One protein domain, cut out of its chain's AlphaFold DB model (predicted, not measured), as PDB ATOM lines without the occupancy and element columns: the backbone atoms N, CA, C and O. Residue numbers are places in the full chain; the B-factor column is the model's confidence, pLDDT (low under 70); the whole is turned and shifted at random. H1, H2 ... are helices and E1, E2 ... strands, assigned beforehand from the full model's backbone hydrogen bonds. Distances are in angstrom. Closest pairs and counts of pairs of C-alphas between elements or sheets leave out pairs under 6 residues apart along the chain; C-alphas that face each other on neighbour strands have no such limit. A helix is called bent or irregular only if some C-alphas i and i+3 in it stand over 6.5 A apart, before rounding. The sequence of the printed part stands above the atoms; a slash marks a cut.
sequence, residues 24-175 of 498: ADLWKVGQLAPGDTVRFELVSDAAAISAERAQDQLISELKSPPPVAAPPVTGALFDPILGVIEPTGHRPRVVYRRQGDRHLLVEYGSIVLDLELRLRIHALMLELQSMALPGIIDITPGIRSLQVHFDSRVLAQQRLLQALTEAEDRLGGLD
ATOM      1  N   ALA A  24       7.234 -37.188 -24.518       93.44
ATOM      2  CA  ALA A  24       6.656 -38.266 -25.317       93.44
ATOM      3  C   ALA A  24       7.081 -38.245 -26.801       93.44
ATOM      4  O   ALA A  24       7.005 -39.269 -27.476       93.44
ATOM      5  N   ASP A  25       7.556 -37.111 -27.321       92.88
ATOM      6  CA  ASP A  25       7.934 -36.952 -28.731       92.88
ATOM      7  C   ASP A  25       9.447 -36.859 -28.950       92.88
ATOM      8  O   ASP A  25       9.897 -36.844 -30.097       92.88
ATOM      9  N   LEU A  26      10.251 -36.852 -27.882       92.50
ATOM     10  CA  LEU A  26      11.703 -36.701 -27.986       92.50
ATOM     11  C   LEU A  26      12.360 -37.821 -28.813       92.50
ATOM     12  O   LEU A  26      13.346 -37.580 -29.505       92.50
ATOM     13  N   TRP A  27      11.776 -39.024 -28.829       91.94
ATOM     14  CA  TRP A  27      12.254 -40.137 -29.659       91.94
ATOM     15  C   TRP A  27      12.230 -39.819 -31.163       91.94
ATOM     16  O   TRP A  27      13.092 -40.307 -31.890       91.94
ATOM     17  N   LYS A  28      11.297 -38.971 -31.631       92.38
ATOM     18  CA  LYS A  28      11.207 -38.560 -33.043       92.38
ATOM     19  C   LYS A  28      12.451 -37.783 -33.462       92.38
ATOM     20  O   LYS A  28      12.940 -37.965 -34.569       92.38
ATOM     21  N   VAL A  29      12.994 -36.962 -32.557       92.38
ATOM     22  CA  VAL A  29      14.241 -36.215 -32.783       92.38
ATOM     23  C   VAL A  29      15.410 -37.176 -32.997       92.38
ATOM     24  O   VAL A  29      16.237 -36.948 -33.872       92.38
ATOM     25  N   GLY A  30      15.443 -38.285 -32.254       91.81
ATOM     26  CA  GLY A  30      16.456 -39.333 -32.403       91.81
ATOM     27  C   GLY A  30      16.343 -40.165 -33.684       91.81
ATOM     28  O   GLY A  30      17.132 -41.088 -33.860       91.81
ATOM     29  N   GLN A  31      15.364 -39.894 -34.551       93.25
ATOM     30  CA  GLN A  31      15.208 -40.544 -35.858       93.25
ATOM     31  C   GLN A  31      15.514 -39.605 -37.033       93.25
ATOM     32  O   GLN A  31      15.461 -40.053 -38.173       93.25
ATOM     33  N   LEU A  32      15.823 -38.329 -36.772       90.25
ATOM     34  CA  LEU A  32      16.093 -37.356 -37.829       90.25
ATOM     35  C   LEU A  32      17.450 -37.605 -38.496       90.25
ATOM     36  O   LEU A  32      18.461 -37.805 -37.819       90.25
ATOM     37  N   ALA A  33      17.472 -37.497 -39.819       85.81
ATOM     38  CA  ALA A  33      18.658 -37.499 -40.662       85.81
ATOM     39  C   ALA A  33      18.837 -36.144 -41.384       85.81
ATOM     40  O   ALA A  33      17.873 -35.393 -41.570       85.81
ATOM     41  N   PRO A  34      20.066 -35.788 -41.813       80.19
ATOM     42  CA  PRO A  34      20.282 -34.617 -42.659       80.19
ATOM     43  C   PRO A  34      19.402 -34.653 -43.916       80.19
ATOM     44  O   PRO A  34      19.392 -35.644 -44.640       80.19
ATOM     45  N   GLY A  35      18.683 -33.559 -44.177       80.50
ATOM     46  CA  GLY A  35      17.727 -33.451 -45.287       80.50
ATOM     47  C   GLY A  35      16.267 -33.705 -44.895       80.50
ATOM     48  O   GLY A  35      15.372 -33.346 -45.662       80.50
ATOM     49  N   ASP A  36      16.007 -34.241 -43.698       86.19
ATOM     50  CA  ASP A  36      14.643 -34.425 -43.205       86.19
ATOM     51  C   ASP A  36      13.913 -33.093 -43.008       86.19
ATOM     52  O   ASP A  36      14.491 -32.063 -42.646       86.19
ATOM     53  N   THR A  37      12.594 -33.136 -43.191       90.94
ATOM     54  CA  THR A  37      11.710 -31.999 -42.928       90.94
ATOM     55  C   THR A  37      10.842 -32.279 -41.711       90.94
ATOM     56  O   THR A  37      10.298 -33.369 -41.544       90.94
ATOM     57  N   VAL A  38      10.706 -31.278 -40.840       91.00
ATOM     58  CA  VAL A  38       9.902 -31.369 -39.615       91.00
ATOM     59  C   VAL A  38       8.995 -30.156 -39.475       91.00
ATOM     60  O   VAL A  38       9.341 -29.049 -39.888       91.00
ATOM     61  N   ARG A  39       7.838 -30.358 -38.841       89.69
ATOM     62  CA  ARG A  39       6.925 -29.288 -38.430       89.69
ATOM     63  C   ARG A  39       6.632 -29.434 -36.942       89.69
ATOM     64  O   ARG A  39       6.242 -30.510 -36.499       89.69
ATOM     65  N   PHE A  40       6.811 -28.356 -36.182       89.12
ATOM     66  CA  PHE A  40       6.470 -28.333 -34.761       89.12
ATOM     67  C   PHE A  40       4.988 -28.013 -34.573       89.12
ATOM     68  O   PHE A  40       4.498 -27.016 -35.101       89.12
ATOM     69  N   GLU A  41       4.302 -28.848 -33.799       87.94
ATOM     70  CA  GLU A  41       2.909 -28.652 -33.393       87.94
ATOM     71  C   GLU A  41       2.848 -28.199 -31.935       87.94
ATOM     72  O   GLU A  41       3.619 -28.673 -31.097       87.94
ATOM     73  N   LEU A  42       1.915 -27.301 -31.615       88.88
ATOM     74  CA  LEU A  42       1.681 -26.889 -30.233       88.88
ATOM     75  C   LEU A  42       0.844 -27.939 -29.498       88.88
ATOM     76  O   LEU A  42      -0.211 -28.361 -29.977       88.88
ATOM     77  N   VAL A  43       1.311 -28.319 -28.309       88.06
ATOM     78  CA  VAL A  43       0.697 -29.339 -27.452       88.06
ATOM     79  C   VAL A  43       0.380 -28.727 -26.087       88.06
ATOM     80  O   VAL A  43       1.196 -27.999 -25.519       88.06
ATOM     81  N   SER A  44      -0.812 -29.009 -25.556       87.44
ATOM     82  CA  SER A  44      -1.200 -28.601 -24.199       87.44
ATOM     83  C   SER A  44      -0.565 -29.502 -23.133       87.44
ATOM     84  O   SER A  44      -0.237 -30.655 -23.409       87.44
ATOM     85  N   ASP A  45      -0.470 -29.028 -21.886       87.25
ATOM     86  CA  ASP A  45       0.034 -29.848 -20.766       87.25
ATOM     87  C   ASP A  45      -0.716 -31.170 -20.619       87.25
ATOM     88  O   ASP A  45      -0.112 -32.226 -20.453       87.25
ATOM     89  N   ALA A  46      -2.047 -31.120 -20.713       88.44
ATOM     90  CA  ALA A  46      -2.883 -32.303 -20.577       88.44
ATOM     91  C   ALA A  46      -2.600 -33.326 -21.689       88.44
ATOM     92  O   ALA A  46      -2.545 -34.524 -21.420       88.44
ATOM     93  N   ALA A  47      -2.387 -32.857 -22.923       89.69
ATOM     94  CA  ALA A  47      -2.047 -33.721 -24.047       89.69
ATOM     95  C   ALA A  47      -0.632 -34.307 -23.912       89.69
ATOM     96  O   ALA A  47      -0.461 -35.499 -24.160       89.69
ATOM     97  N   ALA A  48       0.351 -33.520 -23.462       91.50
ATOM     98  CA  ALA A  48       1.713 -33.998 -23.221       91.50
ATOM     99  C   ALA A  48       1.747 -35.097 -22.141       91.50
ATOM    100  O   ALA A  48       2.245 -36.194 -22.393       91.50
ATOM    101  N   ILE A  49       1.102 -34.855 -20.992       92.69
ATOM    102  CA  ILE A  49       0.985 -35.832 -19.892       92.69
ATOM    103  C   ILE A  49       0.231 -37.087 -20.349       92.69
ATOM    104  O   ILE A  49       0.604 -38.206 -19.999       92.69
ATOM    105  N   SER A  50      -0.845 -36.926 -21.128       92.25
ATOM    106  CA  SER A  50      -1.608 -38.062 -21.649       92.25
ATOM    107  C   SER A  50      -0.785 -38.913 -22.618       92.25
ATOM    108  O   SER A  50      -0.892 -40.136 -22.572       92.25
ATOM    109  N   ALA A  51       0.011 -38.287 -23.489       91.75
ATOM    110  CA  ALA A  51       0.869 -38.993 -24.438       91.75
ATOM    111  C   ALA A  51       1.957 -39.792 -23.711       91.75
ATOM    112  O   ALA A  51       2.195 -40.955 -24.037       91.75
ATOM    113  N   GLU A  52       2.558 -39.202 -22.681       93.81
ATOM    114  CA  GLU A  52       3.561 -39.870 -21.860       93.81
ATOM    115  C   GLU A  52       2.975 -41.050 -21.068       93.81
ATOM    116  O   GLU A  52       3.498 -42.160 -21.134       93.81
ATOM    117  N   ARG A  53       1.826 -40.863 -20.401       94.38
ATOM    118  CA  ARG A  53       1.139 -41.954 -19.683       94.38
ATOM    119  C   ARG A  53       0.746 -43.105 -20.605       94.38
ATOM    120  O   ARG A  53       0.796 -44.261 -20.191       94.38
ATOM    121  N   ALA A  54       0.358 -42.807 -21.846       92.88
ATOM    122  CA  ALA A  54       0.072 -43.839 -22.836       92.88
ATOM    123  C   ALA A  54       1.332 -44.653 -23.176       92.88
ATOM    124  O   ALA A  54       1.249 -45.875 -23.283       92.88
ATOM    125  N   GLN A  55       2.502 -44.013 -23.288       93.56
ATOM    126  CA  GLN A  55       3.774 -44.718 -23.482       93.56
ATOM    127  C   GLN A  55       4.143 -45.586 -22.275       93.56
ATOM    128  O   GLN A  55       4.486 -46.753 -22.461       93.56
ATOM    129  N   ASP A  56       3.997 -45.073 -21.050       94.88
ATOM    130  CA  ASP A  56       4.229 -45.856 -19.828       94.88
ATOM    131  C   ASP A  56       3.327 -47.098 -19.764       94.88
ATOM    132  O   ASP A  56       3.764 -48.192 -19.389       94.88
ATOM    133  N   GLN A  57       2.057 -46.950 -20.154       95.06
ATOM    134  CA  GLN A  57       1.101 -48.051 -20.199       95.06
ATOM    135  C   GLN A  57       1.499 -49.099 -21.244       95.06
ATOM    136  O   GLN A  57       1.492 -50.290 -20.949       95.06
ATOM    137  N   LEU A  58       1.900 -48.677 -22.446       94.69
ATOM    138  CA  LEU A  58       2.372 -49.594 -23.488       94.69
ATOM    139  C   LEU A  58       3.596 -50.394 -23.030       94.69
ATOM    140  O   LEU A  58       3.647 -51.603 -23.250       94.69
ATOM    141  N   ILE A  59       4.551 -49.738 -22.366       95.69
ATOM    142  CA  ILE A  59       5.765 -50.379 -21.845       95.69
ATOM    143  C   ILE A  59       5.415 -51.359 -20.720       95.69
ATOM    144  O   ILE A  59       5.859 -52.505 -20.747       95.69
ATOM    145  N   SER A  60       4.603 -50.937 -19.748       96.94
ATOM    146  CA  SER A  60       4.233 -51.782 -18.601       96.94
ATOM    147  C   SER A  60       3.360 -52.979 -18.984       96.94
ATOM    148  O   SER A  60       3.505 -54.051 -18.399       96.94
ATOM    149  N   GLU A  61       2.492 -52.831 -19.987       97.06
ATOM    150  CA  GLU A  61       1.633 -53.905 -20.500       97.06
ATOM    151  C   GLU A  61       2.274 -54.701 -21.653       97.06
ATOM    152  O   GLU A  61       1.658 -55.645 -22.148       97.06
ATOM    153  N   LEU A  62       3.491 -54.334 -22.086       96.38
ATOM    154  CA  LEU A  62       4.210 -54.914 -23.230       96.38
ATOM    155  C   LEU A  62       3.366 -54.958 -24.517       96.38
ATOM    156  O   LEU A  62       3.351 -55.951 -25.249       96.38
ATOM    157  N   LYS A  63       2.644 -53.870 -24.795       93.81
ATOM    158  CA  LYS A  63       1.771 -53.735 -25.968       93.81
ATOM    159  C   LYS A  63       2.433 -52.923 -27.073       93.81
ATOM    160  O   LYS A  63       3.178 -51.978 -26.821       93.81
ATOM    161  N   SER A  64       2.106 -53.258 -28.317       86.75
ATOM    162  CA  SER A  64       2.487 -52.439 -29.467       86.75
ATOM    163  C   SER A  64       1.723 -51.111 -29.461       86.75
ATOM    164  O   SER A  64       0.530 -51.104 -29.133       86.75
ATOM    165  N   PRO A  65       2.370 -49.995 -29.842       83.88
ATOM    166  CA  PRO A  65       1.686 -48.719 -29.956       83.88
ATOM    167  C   PRO A  65       0.577 -48.806 -31.015       83.88
ATOM    168  O   PRO A  65       0.759 -49.469 -32.042       83.88
ATOM    169  N   PRO A  66      -0.568 -48.136 -30.800       78.62
ATOM    170  CA  PRO A  66      -1.543 -47.966 -31.865       78.62
ATOM    171  C   PRO A  66      -0.909 -47.187 -33.036       78.62
ATOM    172  O   PRO A  66       0.081 -46.475 -32.836       78.62
ATOM    173  N   PRO A  67      -1.475 -47.279 -34.255       75.38
ATOM    174  CA  PRO A  67      -1.075 -46.419 -35.364       75.38
ATOM    175  C   PRO A  67      -1.059 -44.957 -34.914       75.38
ATOM    176  O   PRO A  67      -1.971 -44.532 -34.201       75.38
ATOM    177  N   VAL A  68      -0.028 -44.206 -35.309       66.31
ATOM    178  CA  VAL A  68       0.165 -42.813 -34.887       66.31
ATOM    179  C   VAL A  68      -1.071 -41.996 -35.265       66.31
ATOM    180  O   VAL A  68      -1.278 -41.660 -36.430       66.31
ATOM    181  N   ALA A  69      -1.908 -41.685 -34.278       62.50
ATOM    182  CA  ALA A  69      -2.966 -40.706 -34.440       62.50
ATOM    183  C   ALA A  69      -2.334 -39.312 -34.426       62.50
ATOM    184  O   ALA A  69      -1.412 -39.052 -33.646       62.50
ATOM    185  N   ALA A  70      -2.828 -38.409 -35.276       60.31
ATOM    186  CA  ALA A  70      -2.454 -37.006 -35.172       60.31
ATOM    187  C   ALA A  70      -2.789 -36.526 -33.748       60.31
ATOM    188  O   ALA A  70      -3.911 -36.772 -33.286       60.31
ATOM    189  N   PRO A  71      -1.846 -35.893 -33.027       60.19
ATOM    190  CA  PRO A  71      -2.148 -35.360 -31.711       60.19
ATOM    191  C   PRO A  71      -3.311 -34.365 -31.832       60.19
ATOM    192  O   PRO A  71      -3.458 -33.726 -32.878       60.19
ATOM    193  N   PRO A  72      -4.150 -34.212 -30.795       59.47
ATOM    194  CA  PRO A  72      -5.128 -33.138 -30.772       59.47
ATOM    195  C   PRO A  72      -4.374 -31.805 -30.831       59.47
ATOM    196  O   PRO A  72      -3.810 -31.348 -29.838       59.47
ATOM    197  N   VAL A  73      -4.321 -31.213 -32.025       58.81
ATOM    198  CA  VAL A  73      -3.662 -29.930 -32.262       58.81
ATOM    199  C   VAL A  73      -4.498 -28.858 -31.585       58.81
ATOM    200  O   VAL A  73      -5.645 -28.604 -31.960       58.81
ATOM    201  N   THR A  74      -3.923 -28.197 -30.589       60.94
ATOM    202  CA  THR A  74      -4.487 -26.952 -30.083       60.94
ATOM    203  C   THR A  74      -3.965 -25.820 -30.956       60.94
ATOM    204  O   THR A  74      -2.794 -25.465 -30.874       60.94
ATOM    205  N   GLY A  75      -4.828 -25.239 -31.792       56.34
ATOM    206  CA  GLY A  75      -4.474 -24.093 -32.641       56.34
ATOM    207  C   GLY A  75      -4.296 -22.766 -31.888       56.34
ATOM    208  O   GLY A  75      -4.078 -21.736 -32.518       56.34
ATOM    209  N   ALA A  76      -4.423 -22.761 -30.557       64.12
ATOM    210  CA  ALA A  76      -4.285 -21.563 -29.739       64.12
ATOM    211  C   ALA A  76      -2.844 -21.414 -29.236       64.12
ATOM    212  O   ALA A  76      -2.290 -22.327 -28.625       64.12
ATOM    213  N   LEU A  77      -2.258 -20.239 -29.465       66.88
ATOM    214  CA  LEU A  77      -1.009 -19.836 -28.827       66.88
ATOM    215  C   LEU A  77      -1.236 -19.747 -27.313       66.88
ATOM    216  O   LEU A  77      -2.071 -18.967 -26.856       66.88
ATOM    217  N   PHE A  78      -0.498 -20.540 -26.540       75.06
ATOM    218  CA  PHE A  78      -0.450 -20.397 -25.087       75.06
ATOM    219  C   PHE A  78       0.570 -19.324 -24.716       75.06
ATOM    220  O   PHE A  78       1.657 -19.278 -25.295       75.06
ATOM    221  N   ASP A  79       0.246 -18.490 -23.727       87.88
ATOM    222  CA  ASP A  79       1.245 -17.611 -23.125       87.88
ATOM    223  C   ASP A  79       2.290 -18.485 -22.402       87.88
ATOM    224  O   ASP A  79       1.928 -19.290 -21.534       87.88
ATOM    225  N   PRO A  80       3.588 -18.394 -22.752       91.31
ATOM    226  CA  PRO A  80       4.627 -19.113 -22.027       91.31
ATOM    227  C   PRO A  80       4.823 -18.591 -20.595       91.31
ATOM    228  O   PRO A  80       5.514 -19.249 -19.819       91.31
ATOM    229  N   ILE A  81       4.270 -17.428 -20.233       95.62
ATOM    230  CA  ILE A  81       4.313 -16.870 -18.878       95.62
ATOM    231  C   ILE A  81       3.171 -17.467 -18.047       95.62
ATOM    232  O   ILE A  81       1.997 -17.195 -18.269       95.62
ATOM    233  N   LEU A  82       3.540 -18.270 -17.050       95.56
ATOM    234  CA  LEU A  82       2.621 -18.950 -16.134       95.56
ATOM    235  C   LEU A  82       2.204 -18.066 -14.953       95.56
ATOM    236  O   LEU A  82       1.170 -18.295 -14.334       95.56
ATOM    237  N   GLY A  83       3.025 -17.075 -14.613       96.94
ATOM    238  CA  GLY A  83       2.766 -16.160 -13.511       96.94
ATOM    239  C   GLY A  83       3.854 -15.105 -13.374       96.94
ATOM    240  O   GLY A  83       4.987 -15.290 -13.830       96.94
ATOM    241  N   VAL A  84       3.502 -13.995 -12.730       97.81
ATOM    242  CA  VAL A  84       4.408 -12.877 -12.460       97.81
ATOM    243  C   VAL A  84       4.200 -12.399 -11.029       97.81
ATOM    244  O   VAL A  84       3.064 -12.220 -10.597       97.81
ATOM    245  N   ILE A  85       5.299 -12.160 -10.318       96.69
ATOM    246  CA  ILE A  85       5.305 -11.406  -9.062       96.69
ATOM    247  C   ILE A  85       5.994 -10.078  -9.354       96.69
ATOM    248  O   ILE A  85       7.165 -10.052  -9.742       96.69
ATOM    249  N   GLU A  86       5.263  -8.979  -9.195       96.38
ATOM    250  CA  GLU A  86       5.813  -7.635  -9.365       96.38
ATOM    251  C   GLU A  86       6.790  -7.290  -8.224       96.38
ATOM    252  O   GLU A  86       6.666  -7.813  -7.111       96.38
ATOM    253  N   PRO A  87       7.811  -6.455  -8.487       94.62
ATOM    254  CA  PRO A  87       8.855  -6.171  -7.510       94.62
ATOM    255  C   PRO A  87       8.279  -5.484  -6.264       94.62
ATOM    256  O   PRO A  87       7.395  -4.635  -6.361       94.62
ATOM    257  N   THR A  88       8.788  -5.834  -5.081       91.31
ATOM    258  CA  THR A  88       8.381  -5.231  -3.797       91.31
ATOM    259  C   THR A  88       9.576  -5.172  -2.846       91.31
ATOM    260  O   THR A  88      10.130  -6.206  -2.476       91.31
ATOM    261  N   GLY A  89       9.987  -3.970  -2.431       87.44
ATOM    262  CA  GLY A  89      11.192  -3.791  -1.608       87.44
ATOM    263  C   GLY A  89      12.437  -4.372  -2.294       87.44
ATOM    264  O   GLY A  89      12.705  -4.060  -3.450       87.44
ATOM    265  N   HIS A  90      13.167  -5.250  -1.597       86.19
ATOM    266  CA  HIS A  90      14.319  -5.984  -2.144       86.19
ATOM    267  C   HIS A  90      13.944  -7.247  -2.944       86.19
ATOM    268  O   HIS A  90      14.825  -7.902  -3.501       86.19
ATOM    269  N   ARG A  91      12.656  -7.614  -3.044       92.12
ATOM    270  CA  ARG A  91      12.223  -8.697  -3.939       92.12
ATOM    271  C   ARG A  91      12.222  -8.183  -5.387       92.12
ATOM    272  O   ARG A  91      11.421  -7.295  -5.701       92.12
ATOM    273  N   PRO A  92      13.052  -8.744  -6.287       94.81
ATOM    274  CA  PRO A  92      13.005  -8.401  -7.702       94.81
ATOM    275  C   PRO A  92      11.732  -8.958  -8.345       94.81
ATOM    276  O   PRO A  92      11.100  -9.873  -7.819       94.81
ATOM    277  N   ARG A  93      11.391  -8.458  -9.535       96.94
ATOM    278  CA  ARG A  93      10.326  -9.052 -10.349       96.94
ATOM    279  C   ARG A  93      10.619 -10.536 -10.593       96.94
ATOM    280  O   ARG A  93      11.741 -10.863 -10.981       96.94
ATOM    281  N   VAL A  94       9.626 -11.401 -10.411       98.12
ATOM    282  CA  VAL A  94       9.722 -12.849 -10.663       98.12
ATOM    283  C   VAL A  94       8.826 -13.203 -11.839       98.12
ATOM    284  O   VAL A  94       7.672 -12.778 -11.885       98.12
ATOM    285  N   VAL A  95       9.337 -13.975 -12.792       98.38
ATOM    286  CA  VAL A  95       8.563 -14.504 -13.918       98.38
ATOM    287  C   VAL A  95       8.662 -16.016 -13.906       98.38
ATOM    288  O   VAL A  95       9.758 -16.566 -13.962       98.38
ATOM    289  N   TYR A  96       7.518 -16.683 -13.883       98.31
ATOM    290  CA  TYR A  96       7.428 -18.127 -14.035       98.31
ATOM    291  C   TYR A  96       7.105 -18.441 -15.487       98.31
ATOM    292  O   TYR A  96       6.098 -17.972 -16.016       98.31
ATOM    293  N   ARG A  97       7.965 -19.214 -16.146       96.94
ATOM    294  CA  ARG A  97       7.813 -19.590 -17.549       96.94
ATOM    295  C   ARG A  97       7.695 -21.091 -17.711       96.94
ATOM    296  O   ARG A  97       8.362 -21.872 -17.033       96.94
ATOM    297  N   ARG A  98       6.894 -21.475 -18.691       93.56
ATOM    298  CA  ARG A  98       6.860 -22.821 -19.247       93.56
ATOM    299  C   ARG A  98       8.198 -23.146 -19.910       93.56
ATOM    300  O   ARG A  98       8.701 -22.343 -20.694       93.56
ATOM    301  N   GLN A  99       8.739 -24.332 -19.641       94.06
ATOM    302  CA  GLN A  99       9.937 -24.844 -20.305       94.06
ATOM    303  C   GLN A  99       9.742 -26.324 -20.681       94.06
ATOM    304  O   GLN A  99      10.433 -27.218 -20.208       94.06
ATOM    305  N   GLY A 100       8.764 -26.579 -21.551       92.19
ATOM    306  CA  GLY A 100       8.313 -27.935 -21.877       92.19
ATOM    307  C   GLY A 100       7.313 -28.488 -20.863       92.19
ATOM    308  O   GLY A 100       6.767 -27.749 -20.043       92.19
ATOM    309  N   ASP A 101       7.058 -29.788 -20.957       93.44
ATOM    310  CA  ASP A 101       6.107 -30.557 -20.145       93.44
ATOM    311  C   ASP A 101       6.703 -31.084 -18.832       93.44
ATOM    312  O   ASP A 101       5.959 -31.469 -17.935       93.44
ATOM    313  N   ARG A 102       8.034 -31.064 -18.703       94.69
ATOM    314  CA  ARG A 102       8.767 -31.531 -17.514       94.69
ATOM    315  C   ARG A 102       9.583 -30.457 -16.799       94.69
ATOM    316  O   ARG A 102      10.225 -30.750 -15.797       94.69
ATOM    317  N   HIS A 103       9.580 -29.211 -17.275       95.50
ATOM    318  CA  HIS A 103      10.340 -28.147 -16.618       95.50
ATOM    319  C   HIS A 103       9.561 -26.840 -16.496       95.50
ATOM    320  O   HIS A 103       8.738 -26.473 -17.342       95.50
ATOM    321  N   LEU A 104       9.867 -26.109 -15.427       96.94
ATOM    322  CA  LEU A 104       9.418 -24.744 -15.184       96.94
ATOM    323  C   LEU A 104      10.650 -23.873 -14.941       96.94
ATOM    324  O   LEU A 104      11.535 -24.236 -14.167       96.94
ATOM    325  N   LEU A 105      10.704 -22.721 -15.606       97.75
ATOM    326  CA  LEU A 105      11.791 -21.761 -15.471       97.75
ATOM    327  C   LEU A 105      11.337 -20.567 -14.629       97.75
ATOM    328  O   LEU A 105      10.440 -19.824 -15.023       97.75
ATOM    329  N   VAL A 106      11.972 -20.365 -13.483       98.44
ATOM    330  CA  VAL A 106      11.842 -19.149 -12.676       98.44
ATOM    331  C   VAL A 106      12.884 -18.158 -13.162       98.44
ATOM    332  O   VAL A 106      14.055 -18.507 -13.259       98.44
ATOM    333  N   GLU A 107      12.498 -16.924 -13.446       97.94
ATOM    334  CA  GLU A 107      13.418 -15.861 -13.824       97.94
ATOM    335  C   GLU A 107      13.279 -14.648 -12.910       97.94
ATOM    336  O   GLU A 107      12.165 -14.196 -12.649       97.94
ATOM    337  N   TYR A 108      14.404 -14.063 -12.502       97.75
ATOM    338  CA  TYR A 108      14.402 -12.836 -11.714       97.75
ATOM    339  C   TYR A 108      14.872 -11.623 -12.509       97.75
ATOM    340  O   TYR A 108      15.790 -11.700 -13.333       97.75
ATOM    341  N   GLY A 109      14.270 -10.482 -12.179       96.06
ATOM    342  CA  GLY A 109      14.736  -9.153 -12.546       96.06
ATOM    343  C   GLY A 109      14.822  -8.892 -14.050       96.06
ATOM    344  O   GLY A 109      14.272  -9.609 -14.892       96.06
ATOM    345  N   SER A 110      15.515  -7.806 -14.380       91.44
ATOM    346  CA  SER A 110      15.868  -7.453 -15.752       91.44
ATOM    347  C   SER A 110      16.994  -8.352 -16.282       91.44
ATOM    348  O   SER A 110      17.638  -9.096 -15.543       91.44
ATOM    349  N   ILE A 111      17.231  -8.308 -17.595       87.62
ATOM    350  CA  ILE A 111      18.287  -9.090 -18.253       87.62
ATOM    351  C   ILE A 111      19.640  -8.405 -18.007       87.62
ATOM    352  O   ILE A 111      20.196  -7.742 -18.882       87.62
ATOM    353  N   VAL A 112      20.144  -8.526 -16.780       84.25
ATOM    354  CA  VAL A 112      21.411  -7.945 -16.323       84.25
ATOM    355  C   VAL A 112      22.217  -8.971 -15.531       84.25
ATOM    356  O   VAL A 112      21.663  -9.893 -14.933       84.25
ATOM    357  N   LEU A 113      23.540  -8.805 -15.517       85.88
ATOM    358  CA  LEU A 113      24.404  -9.545 -14.601       85.88
ATOM    359  C   LEU A 113      24.361  -8.893 -13.217       85.88
ATOM    360  O   LEU A 113      24.983  -7.849 -12.997       85.88
ATOM    361  N   ASP A 114      23.672  -9.549 -12.292       91.25
ATOM    362  CA  ASP A 114      23.516  -9.112 -10.911       91.25
ATOM    363  C   ASP A 114      23.709 -10.294  -9.949       91.25
ATOM    364  O   ASP A 114      23.022 -11.316 -10.034       91.25
ATOM    365  N   LEU A 115      24.682 -10.153  -9.044       93.56
ATOM    366  CA  LEU A 115      25.010 -11.180  -8.059       93.56
ATOM    367  C   LEU A 115      23.890 -11.364  -7.034       93.56
ATOM    368  O   LEU A 115      23.708 -12.474  -6.541       93.56
ATOM    369  N   GLU A 116      23.115 -10.319  -6.742       93.62
ATOM    370  CA  GLU A 116      21.993 -10.406  -5.809       93.62
ATOM    371  C   GLU A 116      20.877 -11.297  -6.367       93.62
ATOM    372  O   GLU A 116      20.360 -12.159  -5.654       93.62
ATOM    373  N   LEU A 117      20.591 -11.196  -7.672       95.31
ATOM    374  CA  LEU A 117      19.666 -12.116  -8.347       95.31
ATOM    375  C   LEU A 117      20.165 -13.563  -8.255       95.31
ATOM    376  O   LEU A 117      19.384 -14.471  -7.961       95.31
ATOM    377  N   ARG A 118      21.475 -13.790  -8.437       95.12
ATOM    378  CA  ARG A 118      22.062 -15.132  -8.322       95.12
ATOM    379  C   ARG A 118      21.993 -15.702  -6.907       95.12
ATOM    380  O   ARG A 118      21.761 -16.905  -6.746       95.12
ATOM    381  N   LEU A 119      22.185 -14.867  -5.892       95.19
ATOM    382  CA  LEU A 119      22.051 -15.255  -4.487       95.19
ATOM    383  C   LEU A 119      20.599 -15.589  -4.149       95.19
ATOM    384  O   LEU A 119      20.354 -16.624  -3.533       95.19
ATOM    385  N   ARG A 120      19.633 -14.805  -4.644       95.88
ATOM    386  CA  ARG A 120      18.206 -15.112  -4.480       95.88
ATOM    387  C   ARG A 120      17.820 -16.453  -5.100       95.88
ATOM    388  O   ARG A 120      17.134 -17.233  -4.454       95.88
ATOM    389  N   ILE A 121      18.335 -16.769  -6.289       96.94
ATOM    390  CA  ILE A 121      18.160 -18.092  -6.919       96.94
ATOM    391  C   ILE A 121      18.657 -19.209  -6.019       96.94
ATOM    392  O   ILE A 121      18.023 -20.255  -5.926       96.94
ATOM    393  N   HIS A 122      19.802 -19.009  -5.365       96.69
ATOM    394  CA  HIS A 122      20.308 -20.015  -4.448       96.69
ATOM    395  C   HIS A 122      19.441 -20.145  -3.204       96.69
ATOM    396  O   HIS A 122      19.175 -21.263  -2.784       96.69
ATOM    397  N   ALA A 123      18.966 -19.027  -2.654       96.31
ATOM    398  CA  ALA A 123      18.034 -19.045  -1.537       96.31
ATOM    399  C   ALA A 123      16.753 -19.822  -1.898       96.31
ATOM    400  O   ALA A 123      16.366 -20.722  -1.159       96.31
ATOM    401  N   LEU A 124      16.170 -19.570  -3.079       97.50
ATOM    402  CA  LEU A 124      15.021 -20.330  -3.587       97.50
ATOM    403  C   LEU A 124      15.350 -21.813  -3.791       97.50
ATOM    404  O   LEU A 124      14.558 -22.676  -3.425       97.50
ATOM    405  N   MET A 125      16.519 -22.126  -4.354       96.75
ATOM    406  CA  MET A 125      16.970 -23.505  -4.539       96.75
ATOM    407  C   MET A 125      17.037 -24.259  -3.203       96.75
ATOM    408  O   MET A 125      16.519 -25.368  -3.116       96.75
ATOM    409  N   LEU A 126      17.646 -23.663  -2.173       95.31
ATOM    410  CA  LEU A 126      17.749 -24.263  -0.837       95.31
ATOM    411  C   LEU A 126      16.367 -24.446  -0.194       95.31
ATOM    412  O   LEU A 126      16.106 -25.474   0.426       95.31
ATOM    413  N   GLU A 127      15.474 -23.478  -0.385       95.94
ATOM    414  CA  GLU A 127      14.106 -23.511   0.129       95.94
ATOM    415  C   GLU A 127      13.249 -24.589  -0.562       95.94
ATOM    416  O   GLU A 127      12.494 -25.308   0.083       95.94
ATOM    417  N   LEU A 128      13.403 -24.795  -1.871       96.19
ATOM    418  CA  LEU A 128      12.741 -25.903  -2.571       96.19
ATOM    419  C   LEU A 128      13.309 -27.269  -2.171       96.19
ATOM    420  O   LEU A 128      12.557 -28.235  -2.038       96.19
ATOM    421  N   GLN A 129      14.625 -27.355  -1.963       95.62
ATOM    422  CA  GLN A 129      15.265 -28.575  -1.471       95.62
ATOM    423  C   GLN A 129      14.783 -28.936  -0.062       95.62
ATOM    424  O   GLN A 129      14.552 -30.113   0.209       95.62
ATOM    425  N   SER A 130      14.585 -27.947   0.815       95.75
ATOM    426  CA  SER A 130      14.075 -28.172   2.173       95.75
ATOM    427  C   SER A 130      12.609 -28.622   2.184       95.75
ATOM    428  O   SER A 130      12.232 -29.438   3.024       95.75
ATOM    429  N   MET A 131      11.796 -28.158   1.227       95.25
ATOM    430  CA  MET A 131      10.401 -28.592   1.073       95.25
ATOM    431  C   MET A 131      10.249 -30.058   0.664       95.25
ATOM    432  O   MET A 131       9.199 -30.640   0.937       95.25
ATOM    433  N   ALA A 132      11.249 -30.633  -0.017       95.19
ATOM    434  CA  ALA A 132      11.237 -32.014  -0.504       95.19
ATOM    435  C   ALA A 132       9.925 -32.393  -1.231       95.19
ATOM    436  O   ALA A 132       9.328 -33.442  -0.976       95.19
ATOM    437  N   LEU A 133       9.447 -31.508  -2.115       96.12
ATOM    438  CA  LEU A 133       8.147 -31.657  -2.769       96.12
ATOM    439  C   LEU A 133       8.124 -32.916  -3.667       96.12
ATOM    440  O   LEU A 133       8.948 -33.013  -4.583       96.12
ATOM    441  N   PRO A 134       7.180 -33.861  -3.474       97.25
ATOM    442  CA  PRO A 134       7.089 -35.045  -4.321       97.25
ATOM    443  C   PRO A 134       6.895 -34.681  -5.795       97.25
ATOM    444  O   PRO A 134       6.045 -33.857  -6.132       97.25
ATOM    445  N   GLY A 135       7.680 -35.317  -6.663       96.62
ATOM    446  CA  GLY A 135       7.659 -35.093  -8.107       96.62
ATOM    447  C   GLY A 135       8.711 -34.105  -8.616       96.62
ATOM    448  O   GLY A 135       8.948 -34.097  -9.816       96.62
ATOM    449  N   ILE A 136       9.392 -33.329  -7.762       97.88
ATOM    450  CA  ILE A 136      10.612 -32.619  -8.189       97.88
ATOM    451  C   ILE A 136      11.733 -33.651  -8.378       97.88
ATOM    452  O   ILE A 136      12.004 -34.442  -7.476       97.88
ATOM    453  N   ILE A 137      12.368 -33.638  -9.551       96.88
ATOM    454  CA  ILE A 137      13.456 -34.553  -9.928       96.88
ATOM    455  C   ILE A 137      14.804 -33.887  -9.648       96.88
ATOM    456  O   ILE A 137      15.618 -34.418  -8.895       96.88
ATOM    457  N   ASP A 138      15.023 -32.702 -10.219       94.69
ATOM    458  CA  ASP A 138      16.225 -31.906 -10.004       94.69
ATOM    459  C   ASP A 138      15.944 -30.402 -10.125       94.69
ATOM    460  O   ASP A 138      14.886 -29.955 -10.577       94.69
ATOM    461  N   ILE A 139      16.891 -29.610  -9.624       95.44
ATOM    462  CA  ILE A 139      16.821 -28.153  -9.613       95.44
ATOM    463  C   ILE A 139      18.164 -27.622 -10.098       95.44
ATOM    464  O   ILE A 139      19.197 -27.830  -9.451       95.44
ATOM    465  N   THR A 140      18.139 -26.890 -11.206       92.94
ATOM    466  CA  THR A 140      19.342 -26.424 -11.894       92.94
ATOM    467  C   THR A 140      19.399 -24.893 -11.883       92.94
ATOM    468  O   THR A 140      18.618 -24.236 -12.581       92.94
ATOM    469  N   PRO A 141      20.292 -24.274 -11.084       93.69
ATOM    470  CA  PRO A 141      20.423 -22.823 -11.042       93.69
ATOM    471  C   PRO A 141      21.197 -22.293 -12.255       93.69
ATOM    472  O   PRO A 141      22.310 -22.730 -12.549       93.69
ATOM    473  N   GLY A 142      20.625 -21.293 -12.919       90.81
ATOM    474  CA  GLY A 142      21.300 -20.441 -13.894       90.81
ATOM    475  C   GLY A 142      21.855 -19.164 -13.254       90.81
ATOM    476  O   GLY A 142      21.999 -19.060 -12.037       90.81
ATOM    477  N   ILE A 143      22.157 -18.158 -14.082       89.81
ATOM    478  CA  ILE A 143      22.676 -16.859 -13.608       89.81
ATOM    479  C   ILE A 143      21.571 -16.005 -12.977       89.81
ATOM    480  O   ILE A 143      21.714 -15.544 -11.849       89.81
ATOM    481  N   ARG A 144      20.469 -15.807 -13.714       94.25
ATOM    482  CA  ARG A 144      19.274 -15.049 -13.289       94.25
ATOM    483  C   ARG A 144      17.990 -15.887 -13.330       94.25
ATOM    484  O   ARG A 144      16.889 -15.341 -13.352       94.25
ATOM    485  N   SER A 145      18.133 -17.207 -13.378       95.88
ATOM    486  CA  SER A 145      17.016 -18.140 -13.418       95.88
ATOM    487  C   SER A 145      17.257 -19.408 -12.602       95.88
ATOM    488  O   SER A 145      18.397 -19.761 -12.308       95.88
ATOM    489  N   LEU A 146      16.175 -20.102 -12.261       97.25
ATOM    490  CA  LEU A 146      16.169 -21.440 -11.679       97.25
ATOM    491  C   LEU A 146      15.295 -22.335 -12.553       97.25
ATOM    492  O   LEU A 146      14.113 -22.046 -12.728       97.25
ATOM    493  N   GLN A 147      15.860 -23.403 -13.105       96.69
ATOM    494  CA  GLN A 147      15.073 -24.445 -13.750       96.69
ATOM    495  C   GLN A 147      14.674 -25.482 -12.700       96.69
ATOM    496  O   GLN A 147      15.519 -25.957 -11.942       96.69
ATOM    497  N   VAL A 148      13.394 -25.839 -12.675       98.00
ATOM    498  CA  VAL A 148      12.865 -26.937 -11.864       98.00
ATOM    499  C   VAL A 148      12.425 -28.046 -12.810       98.00
ATOM    500  O   VAL A 148      11.481 -27.846 -13.575       98.00
ATOM    501  N   HIS A 149      13.108 -29.189 -12.765       97.06
ATOM    502  CA  HIS A 149      12.729 -30.410 -13.469       97.06
ATOM    503  C   HIS A 149      11.797 -31.223 -12.572       97.06
ATOM    504  O   HIS A 149      12.116 -31.508 -11.414       97.06
ATOM    505  N   PHE A 150      10.627 -31.583 -13.088       97.56
ATOM    506  CA  PHE A 150       9.622 -32.316 -12.335       97.56
ATOM    507  C   PHE A 150       8.912 -33.359 -13.197       97.56
ATOM    508  O   PHE A 150       8.762 -33.211 -14.409       97.56
ATOM    509  N   ASP A 151       8.441 -34.416 -12.543       97.25
ATOM    510  CA  ASP A 151       7.555 -35.407 -13.133       97.25
ATOM    511  C   ASP A 151       6.125 -34.854 -13.154       97.25
ATOM    512  O   ASP A 151       5.429 -34.830 -12.132       97.25
ATOM    513  N   SER A 152       5.673 -34.414 -14.326       94.88
ATOM    514  CA  SER A 152       4.339 -33.840 -14.523       94.88
ATOM    515  C   SER A 152       3.198 -34.848 -14.352       94.88
ATOM    516  O   SER A 152       2.043 -34.451 -14.176       94.88
ATOM    517  N   ARG A 153       3.499 -36.154 -14.318       94.50
ATOM    518  CA  ARG A 153       2.524 -37.207 -13.998       94.50
ATOM    519  C   ARG A 153       2.247 -37.281 -12.493       94.50
ATOM    520  O   ARG A 153       1.173 -37.771 -12.132       94.50
ATOM    521  N   VAL A 154       3.183 -36.803 -11.660       96.50
ATOM    522  CA  VAL A 154       3.145 -36.814 -10.184       96.50
ATOM    523  C   VAL A 154       2.818 -35.430  -9.614       96.50
ATOM    524  O   VAL A 154       1.973 -35.316  -8.726       96.50
ATOM    525  N   LEU A 155       3.463 -34.376 -10.122       96.81
ATOM    526  CA  LEU A 155       3.327 -33.002  -9.644       96.81
ATOM    527  C   LEU A 155       2.693 -32.115 -10.716       96.81
ATOM    528  O   LEU A 155       3.293 -31.824 -11.748       96.81
ATOM    529  N   ALA A 156       1.486 -31.618 -10.444       94.81
ATOM    530  CA  ALA A 156       0.830 -30.669 -11.333       94.81
ATOM    531  C   ALA A 156       1.584 -29.327 -11.377       94.81
ATOM    532  O   ALA A 156       1.934 -28.770 -10.332       94.81
ATOM    533  N   GLN A 157       1.737 -28.752 -12.575       94.50
ATOM    534  CA  GLN A 157       2.416 -27.465 -12.792       94.50
ATOM    535  C   GLN A 157       1.845 -26.342 -11.909       94.50
ATOM    536  O   GLN A 157       2.596 -25.555 -11.338       94.50
ATOM    537  N   GLN A 158       0.523 -26.300 -11.730       94.44
ATOM    538  CA  GLN A 158      -0.129 -25.308 -10.874       94.44
ATOM    539  C   GLN A 158       0.267 -25.455  -9.395       94.44
ATOM    540  O   GLN A 158       0.478 -24.454  -8.711       94.44
ATOM    541  N   ARG A 159       0.421 -26.692  -8.898       97.00
ATOM    542  CA  ARG A 159       0.865 -26.942  -7.519       97.00
ATOM    543  C   ARG A 159       2.326 -26.538  -7.326       97.00
ATOM    544  O   ARG A 159       2.650 -25.977  -6.278       97.00
ATOM    545  N   LEU A 160       3.177 -26.791  -8.325       97.62
ATOM    546  CA  LEU A 160       4.565 -26.324  -8.334       97.62
ATOM    547  C   LEU A 160       4.633 -24.790  -8.322       97.62
ATOM    548  O   LEU A 160       5.349 -24.221  -7.505       97.62
ATOM    549  N   LEU A 161       3.844 -24.115  -9.163       97.31
ATOM    550  CA  LEU A 161       3.766 -22.650  -9.204       97.31
ATOM    551  C   LEU A 161       3.332 -22.053  -7.855       97.31
ATOM    552  O   LEU A 161       3.897 -21.057  -7.402       97.31
ATOM    553  N   GLN A 162       2.363 -22.685  -7.191       97.62
ATOM    554  CA  GLN A 162       1.953 -22.297  -5.845       97.62
ATOM    555  C   GLN A 162       3.099 -22.469  -4.836       97.62
ATOM    556  O   GLN A 162       3.387 -21.536  -4.093       97.62
ATOM    557  N   ALA A 163       3.787 -23.618  -4.837       97.94
ATOM    558  CA  ALA A 163       4.916 -23.865  -3.933       97.94
ATOM    559  C   ALA A 163       6.049 -22.845  -4.136       97.94
ATOM    560  O   ALA A 163       6.618 -22.354  -3.166       97.94
ATOM    561  N   LEU A 164       6.340 -22.490  -5.391       98.00
ATOM    562  CA  LEU A 164       7.318 -21.459  -5.744       98.00
ATOM    563  C   LEU A 164       6.912 -20.078  -5.220       98.00
ATOM    564  O   LEU A 164       7.733 -19.369  -4.648       98.00
ATOM    565  N   THR A 165       5.637 -19.712  -5.362       96.31
ATOM    566  CA  THR A 165       5.119 -18.432  -4.857       96.31
ATOM    567  C   THR A 165       5.191 -18.368  -3.328       96.31
ATOM    568  O   THR A 165       5.676 -17.385  -2.775       96.31
ATOM    569  N   GLU A 166       4.809 -19.450  -2.643       95.75
ATOM    570  CA  GLU A 166       4.933 -19.581  -1.185       95.75
ATOM    571  C   GLU A 166       6.401 -19.515  -0.722       95.75
ATOM    572  O   GLU A 166       6.692 -18.946   0.334       95.75
ATOM    573  N   ALA A 167       7.333 -20.076  -1.503       96.31
ATOM    574  CA  ALA A 167       8.769 -19.971  -1.258       96.31
ATOM    575  C   ALA A 167       9.239 -18.511  -1.331       96.31
ATOM    576  O   ALA A 167       9.897 -18.026  -0.413       96.31
ATOM    577  N   GLU A 168       8.858 -17.788  -2.389       95.31
ATOM    578  CA  GLU A 168       9.211 -16.375  -2.569       95.31
ATOM    579  C   GLU A 168       8.726 -15.492  -1.420       95.31
ATOM    580  O   GLU A 168       9.427 -14.554  -1.012       95.31
ATOM    581  N   ASP A 169       7.547 -15.800  -0.883       92.62
ATOM    582  CA  ASP A 169       6.982 -15.151   0.296       92.62
ATOM    583  C   ASP A 169       7.811 -15.370   1.551       92.62
ATOM    584  O   ASP A 169       8.087 -14.402   2.263       92.62
ATOM    585  N   ARG A 170       8.331 -16.579   1.765       92.75
ATOM    586  CA  ARG A 170       9.223 -16.858   2.899       92.75
ATOM    587  C   ARG A 170      10.612 -16.241   2.758       92.75
ATOM    588  O   ARG A 170      11.182 -15.833   3.766       92.75
ATOM    589  N   LEU A 171      11.148 -16.127   1.540       92.81
ATOM    590  CA  LEU A 171      12.483 -15.553   1.316       92.81
ATOM    591  C   LEU A 171      12.589 -14.067   1.698       92.81
ATOM    592  O   LEU A 171      13.679 -13.593   2.022       92.81
ATOM    593  N   GLY A 172      11.491 -13.306   1.617       87.88
ATOM    594  CA  GLY A 172      11.502 -11.870   1.914       87.88
ATOM    595  C   GLY A 172      12.562 -11.093   1.110       87.88
ATOM    596  O   GLY A 172      12.730 -11.322  -0.095       87.88
ATOM    597  N   GLY A 173      13.265 -10.165   1.776       85.25
ATOM    598  CA  GLY A 173      14.280  -9.269   1.193       85.25
ATOM    599  C   GLY A 173      15.735  -9.762   1.233       85.25
ATOM    600  O   GLY A 173      16.604  -9.111   0.651       85.25
ATOM    601  N   LEU A 174      15.996 -10.914   1.868       90.06
ATOM    602  CA  LEU A 174      17.331 -11.514   2.036       90.06
ATOM    603  C   LEU A 174      18.365 -10.632   2.767       90.06
ATOM    604  O   LEU A 174      19.565 -10.787   2.548       90.06
ATOM    605  N   ASP A 175      17.933  -9.726   3.644       85.75
ATOM    606  CA  ASP A 175      18.828  -8.736   4.265       85.75
ATOM    607  C   ASP A 175      19.953  -9.371   5.106       85.75
ATOM    608  O   ASP A 175      21.105  -8.947   5.005       85.75
TER     609      ASP A 175
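This is residues 24 to 175 of the 498 residues of the protein "Kinase A inhibitor" of mine drainage metagenome (UniProt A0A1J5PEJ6). A twisted five-stranded sheet with two crossed helices, H3 and H4, over one face and no named helix on the other makes the larger lobe. Beyond one end of it lies a small lobe of two helices, H1 and H2, joined to the sheet by the long link of residues 61 to 80; residues 30 to 37 stick out from this lobe. The 152 printed residues hold four named helices and five named strands, in the order H1 H2 E1 E2 E3 H3 E4 E5 H4, and the class is mixed. The sheet runs E1 E2 E3 E5 E4, all antiparallel. The whole is loose, with a radius of gyration of the C-alphas of 18.4 A, and elongated, spanning 58 by 35 by 28 A.

E1, residues 81 to 85, E2, residues 94 to 98, and E3, residues 103 to 108, form a meander, each strand the antiparallel neighbour of the one before. N 85 and O 94 are 2.9 A apart, and N 95 and O 107 2.8 A, both within hydrogen-bond range. E5, residues 145 to 150, is the antiparallel neighbour of E3, with N 106 and O 146 at 2.8 A, and of E4, residues 136 to 141, with N 147 and O 140 at 2.9 A. E4 and E5 are a hairpin. H3, residues 115 to 131, makes with E3 and E4 a split strand-helix-strand unit, E5 standing between its two strands; its crossover is right-handed. H3 is on the sheet at a height of 8.6 A, over E5 and E4, and runs along the strands, at 3 degrees to E5 on the local plane; the closest C-alphas of H3 and E5 are those of Ile 121 and Leu 146, 6.2 A. H4, residues 157 to 171, is on the same face. H3, with residues 123 to 128 alone, touches H4 at a steep tilt of 64 degrees, opposite ways; their closest C-alphas, of Glu 127 and Ala 167, are 6.6 A apart. H2, residues 45 to 60, touches H1, residues 24 to 29, with residues 48 to 55 alone, about perpendicular at 84 degrees; the closest C-alphas are those of Ala 24 and Glu 52, 4.9 A. Both are not on the sheet. In H2, H3 and H4 every O i to N i+4 pair is within hydrogen-bond range; in H1 0 of 2 are, beside 2 of 3 O i to N i+3 pairs.

H1 begins at C-alpha 24, (6.656, -38.266, -25.317), and is irregular, C-alphas 24 and 27 being 7.3 A apart. H2 is 22.4 A long, H3 24.5 A and H4 21.0 A; E3 measures 16.6 A and E5 16.0 A. E1 begins at C-alpha 81, (4.313, -16.870, -18.878), and H4 ends at C-alpha 171, (12.483, -15.553, 1.316).

The C-alphas farthest apart, of Pro 67 and Asp 175, are 58.2 A apart. The printed part has no cut. The links H1 to H2 and H2 to E1 are long. Residues 68 to 77 have pLDDT under 70; the mean of the printed part is 91.1.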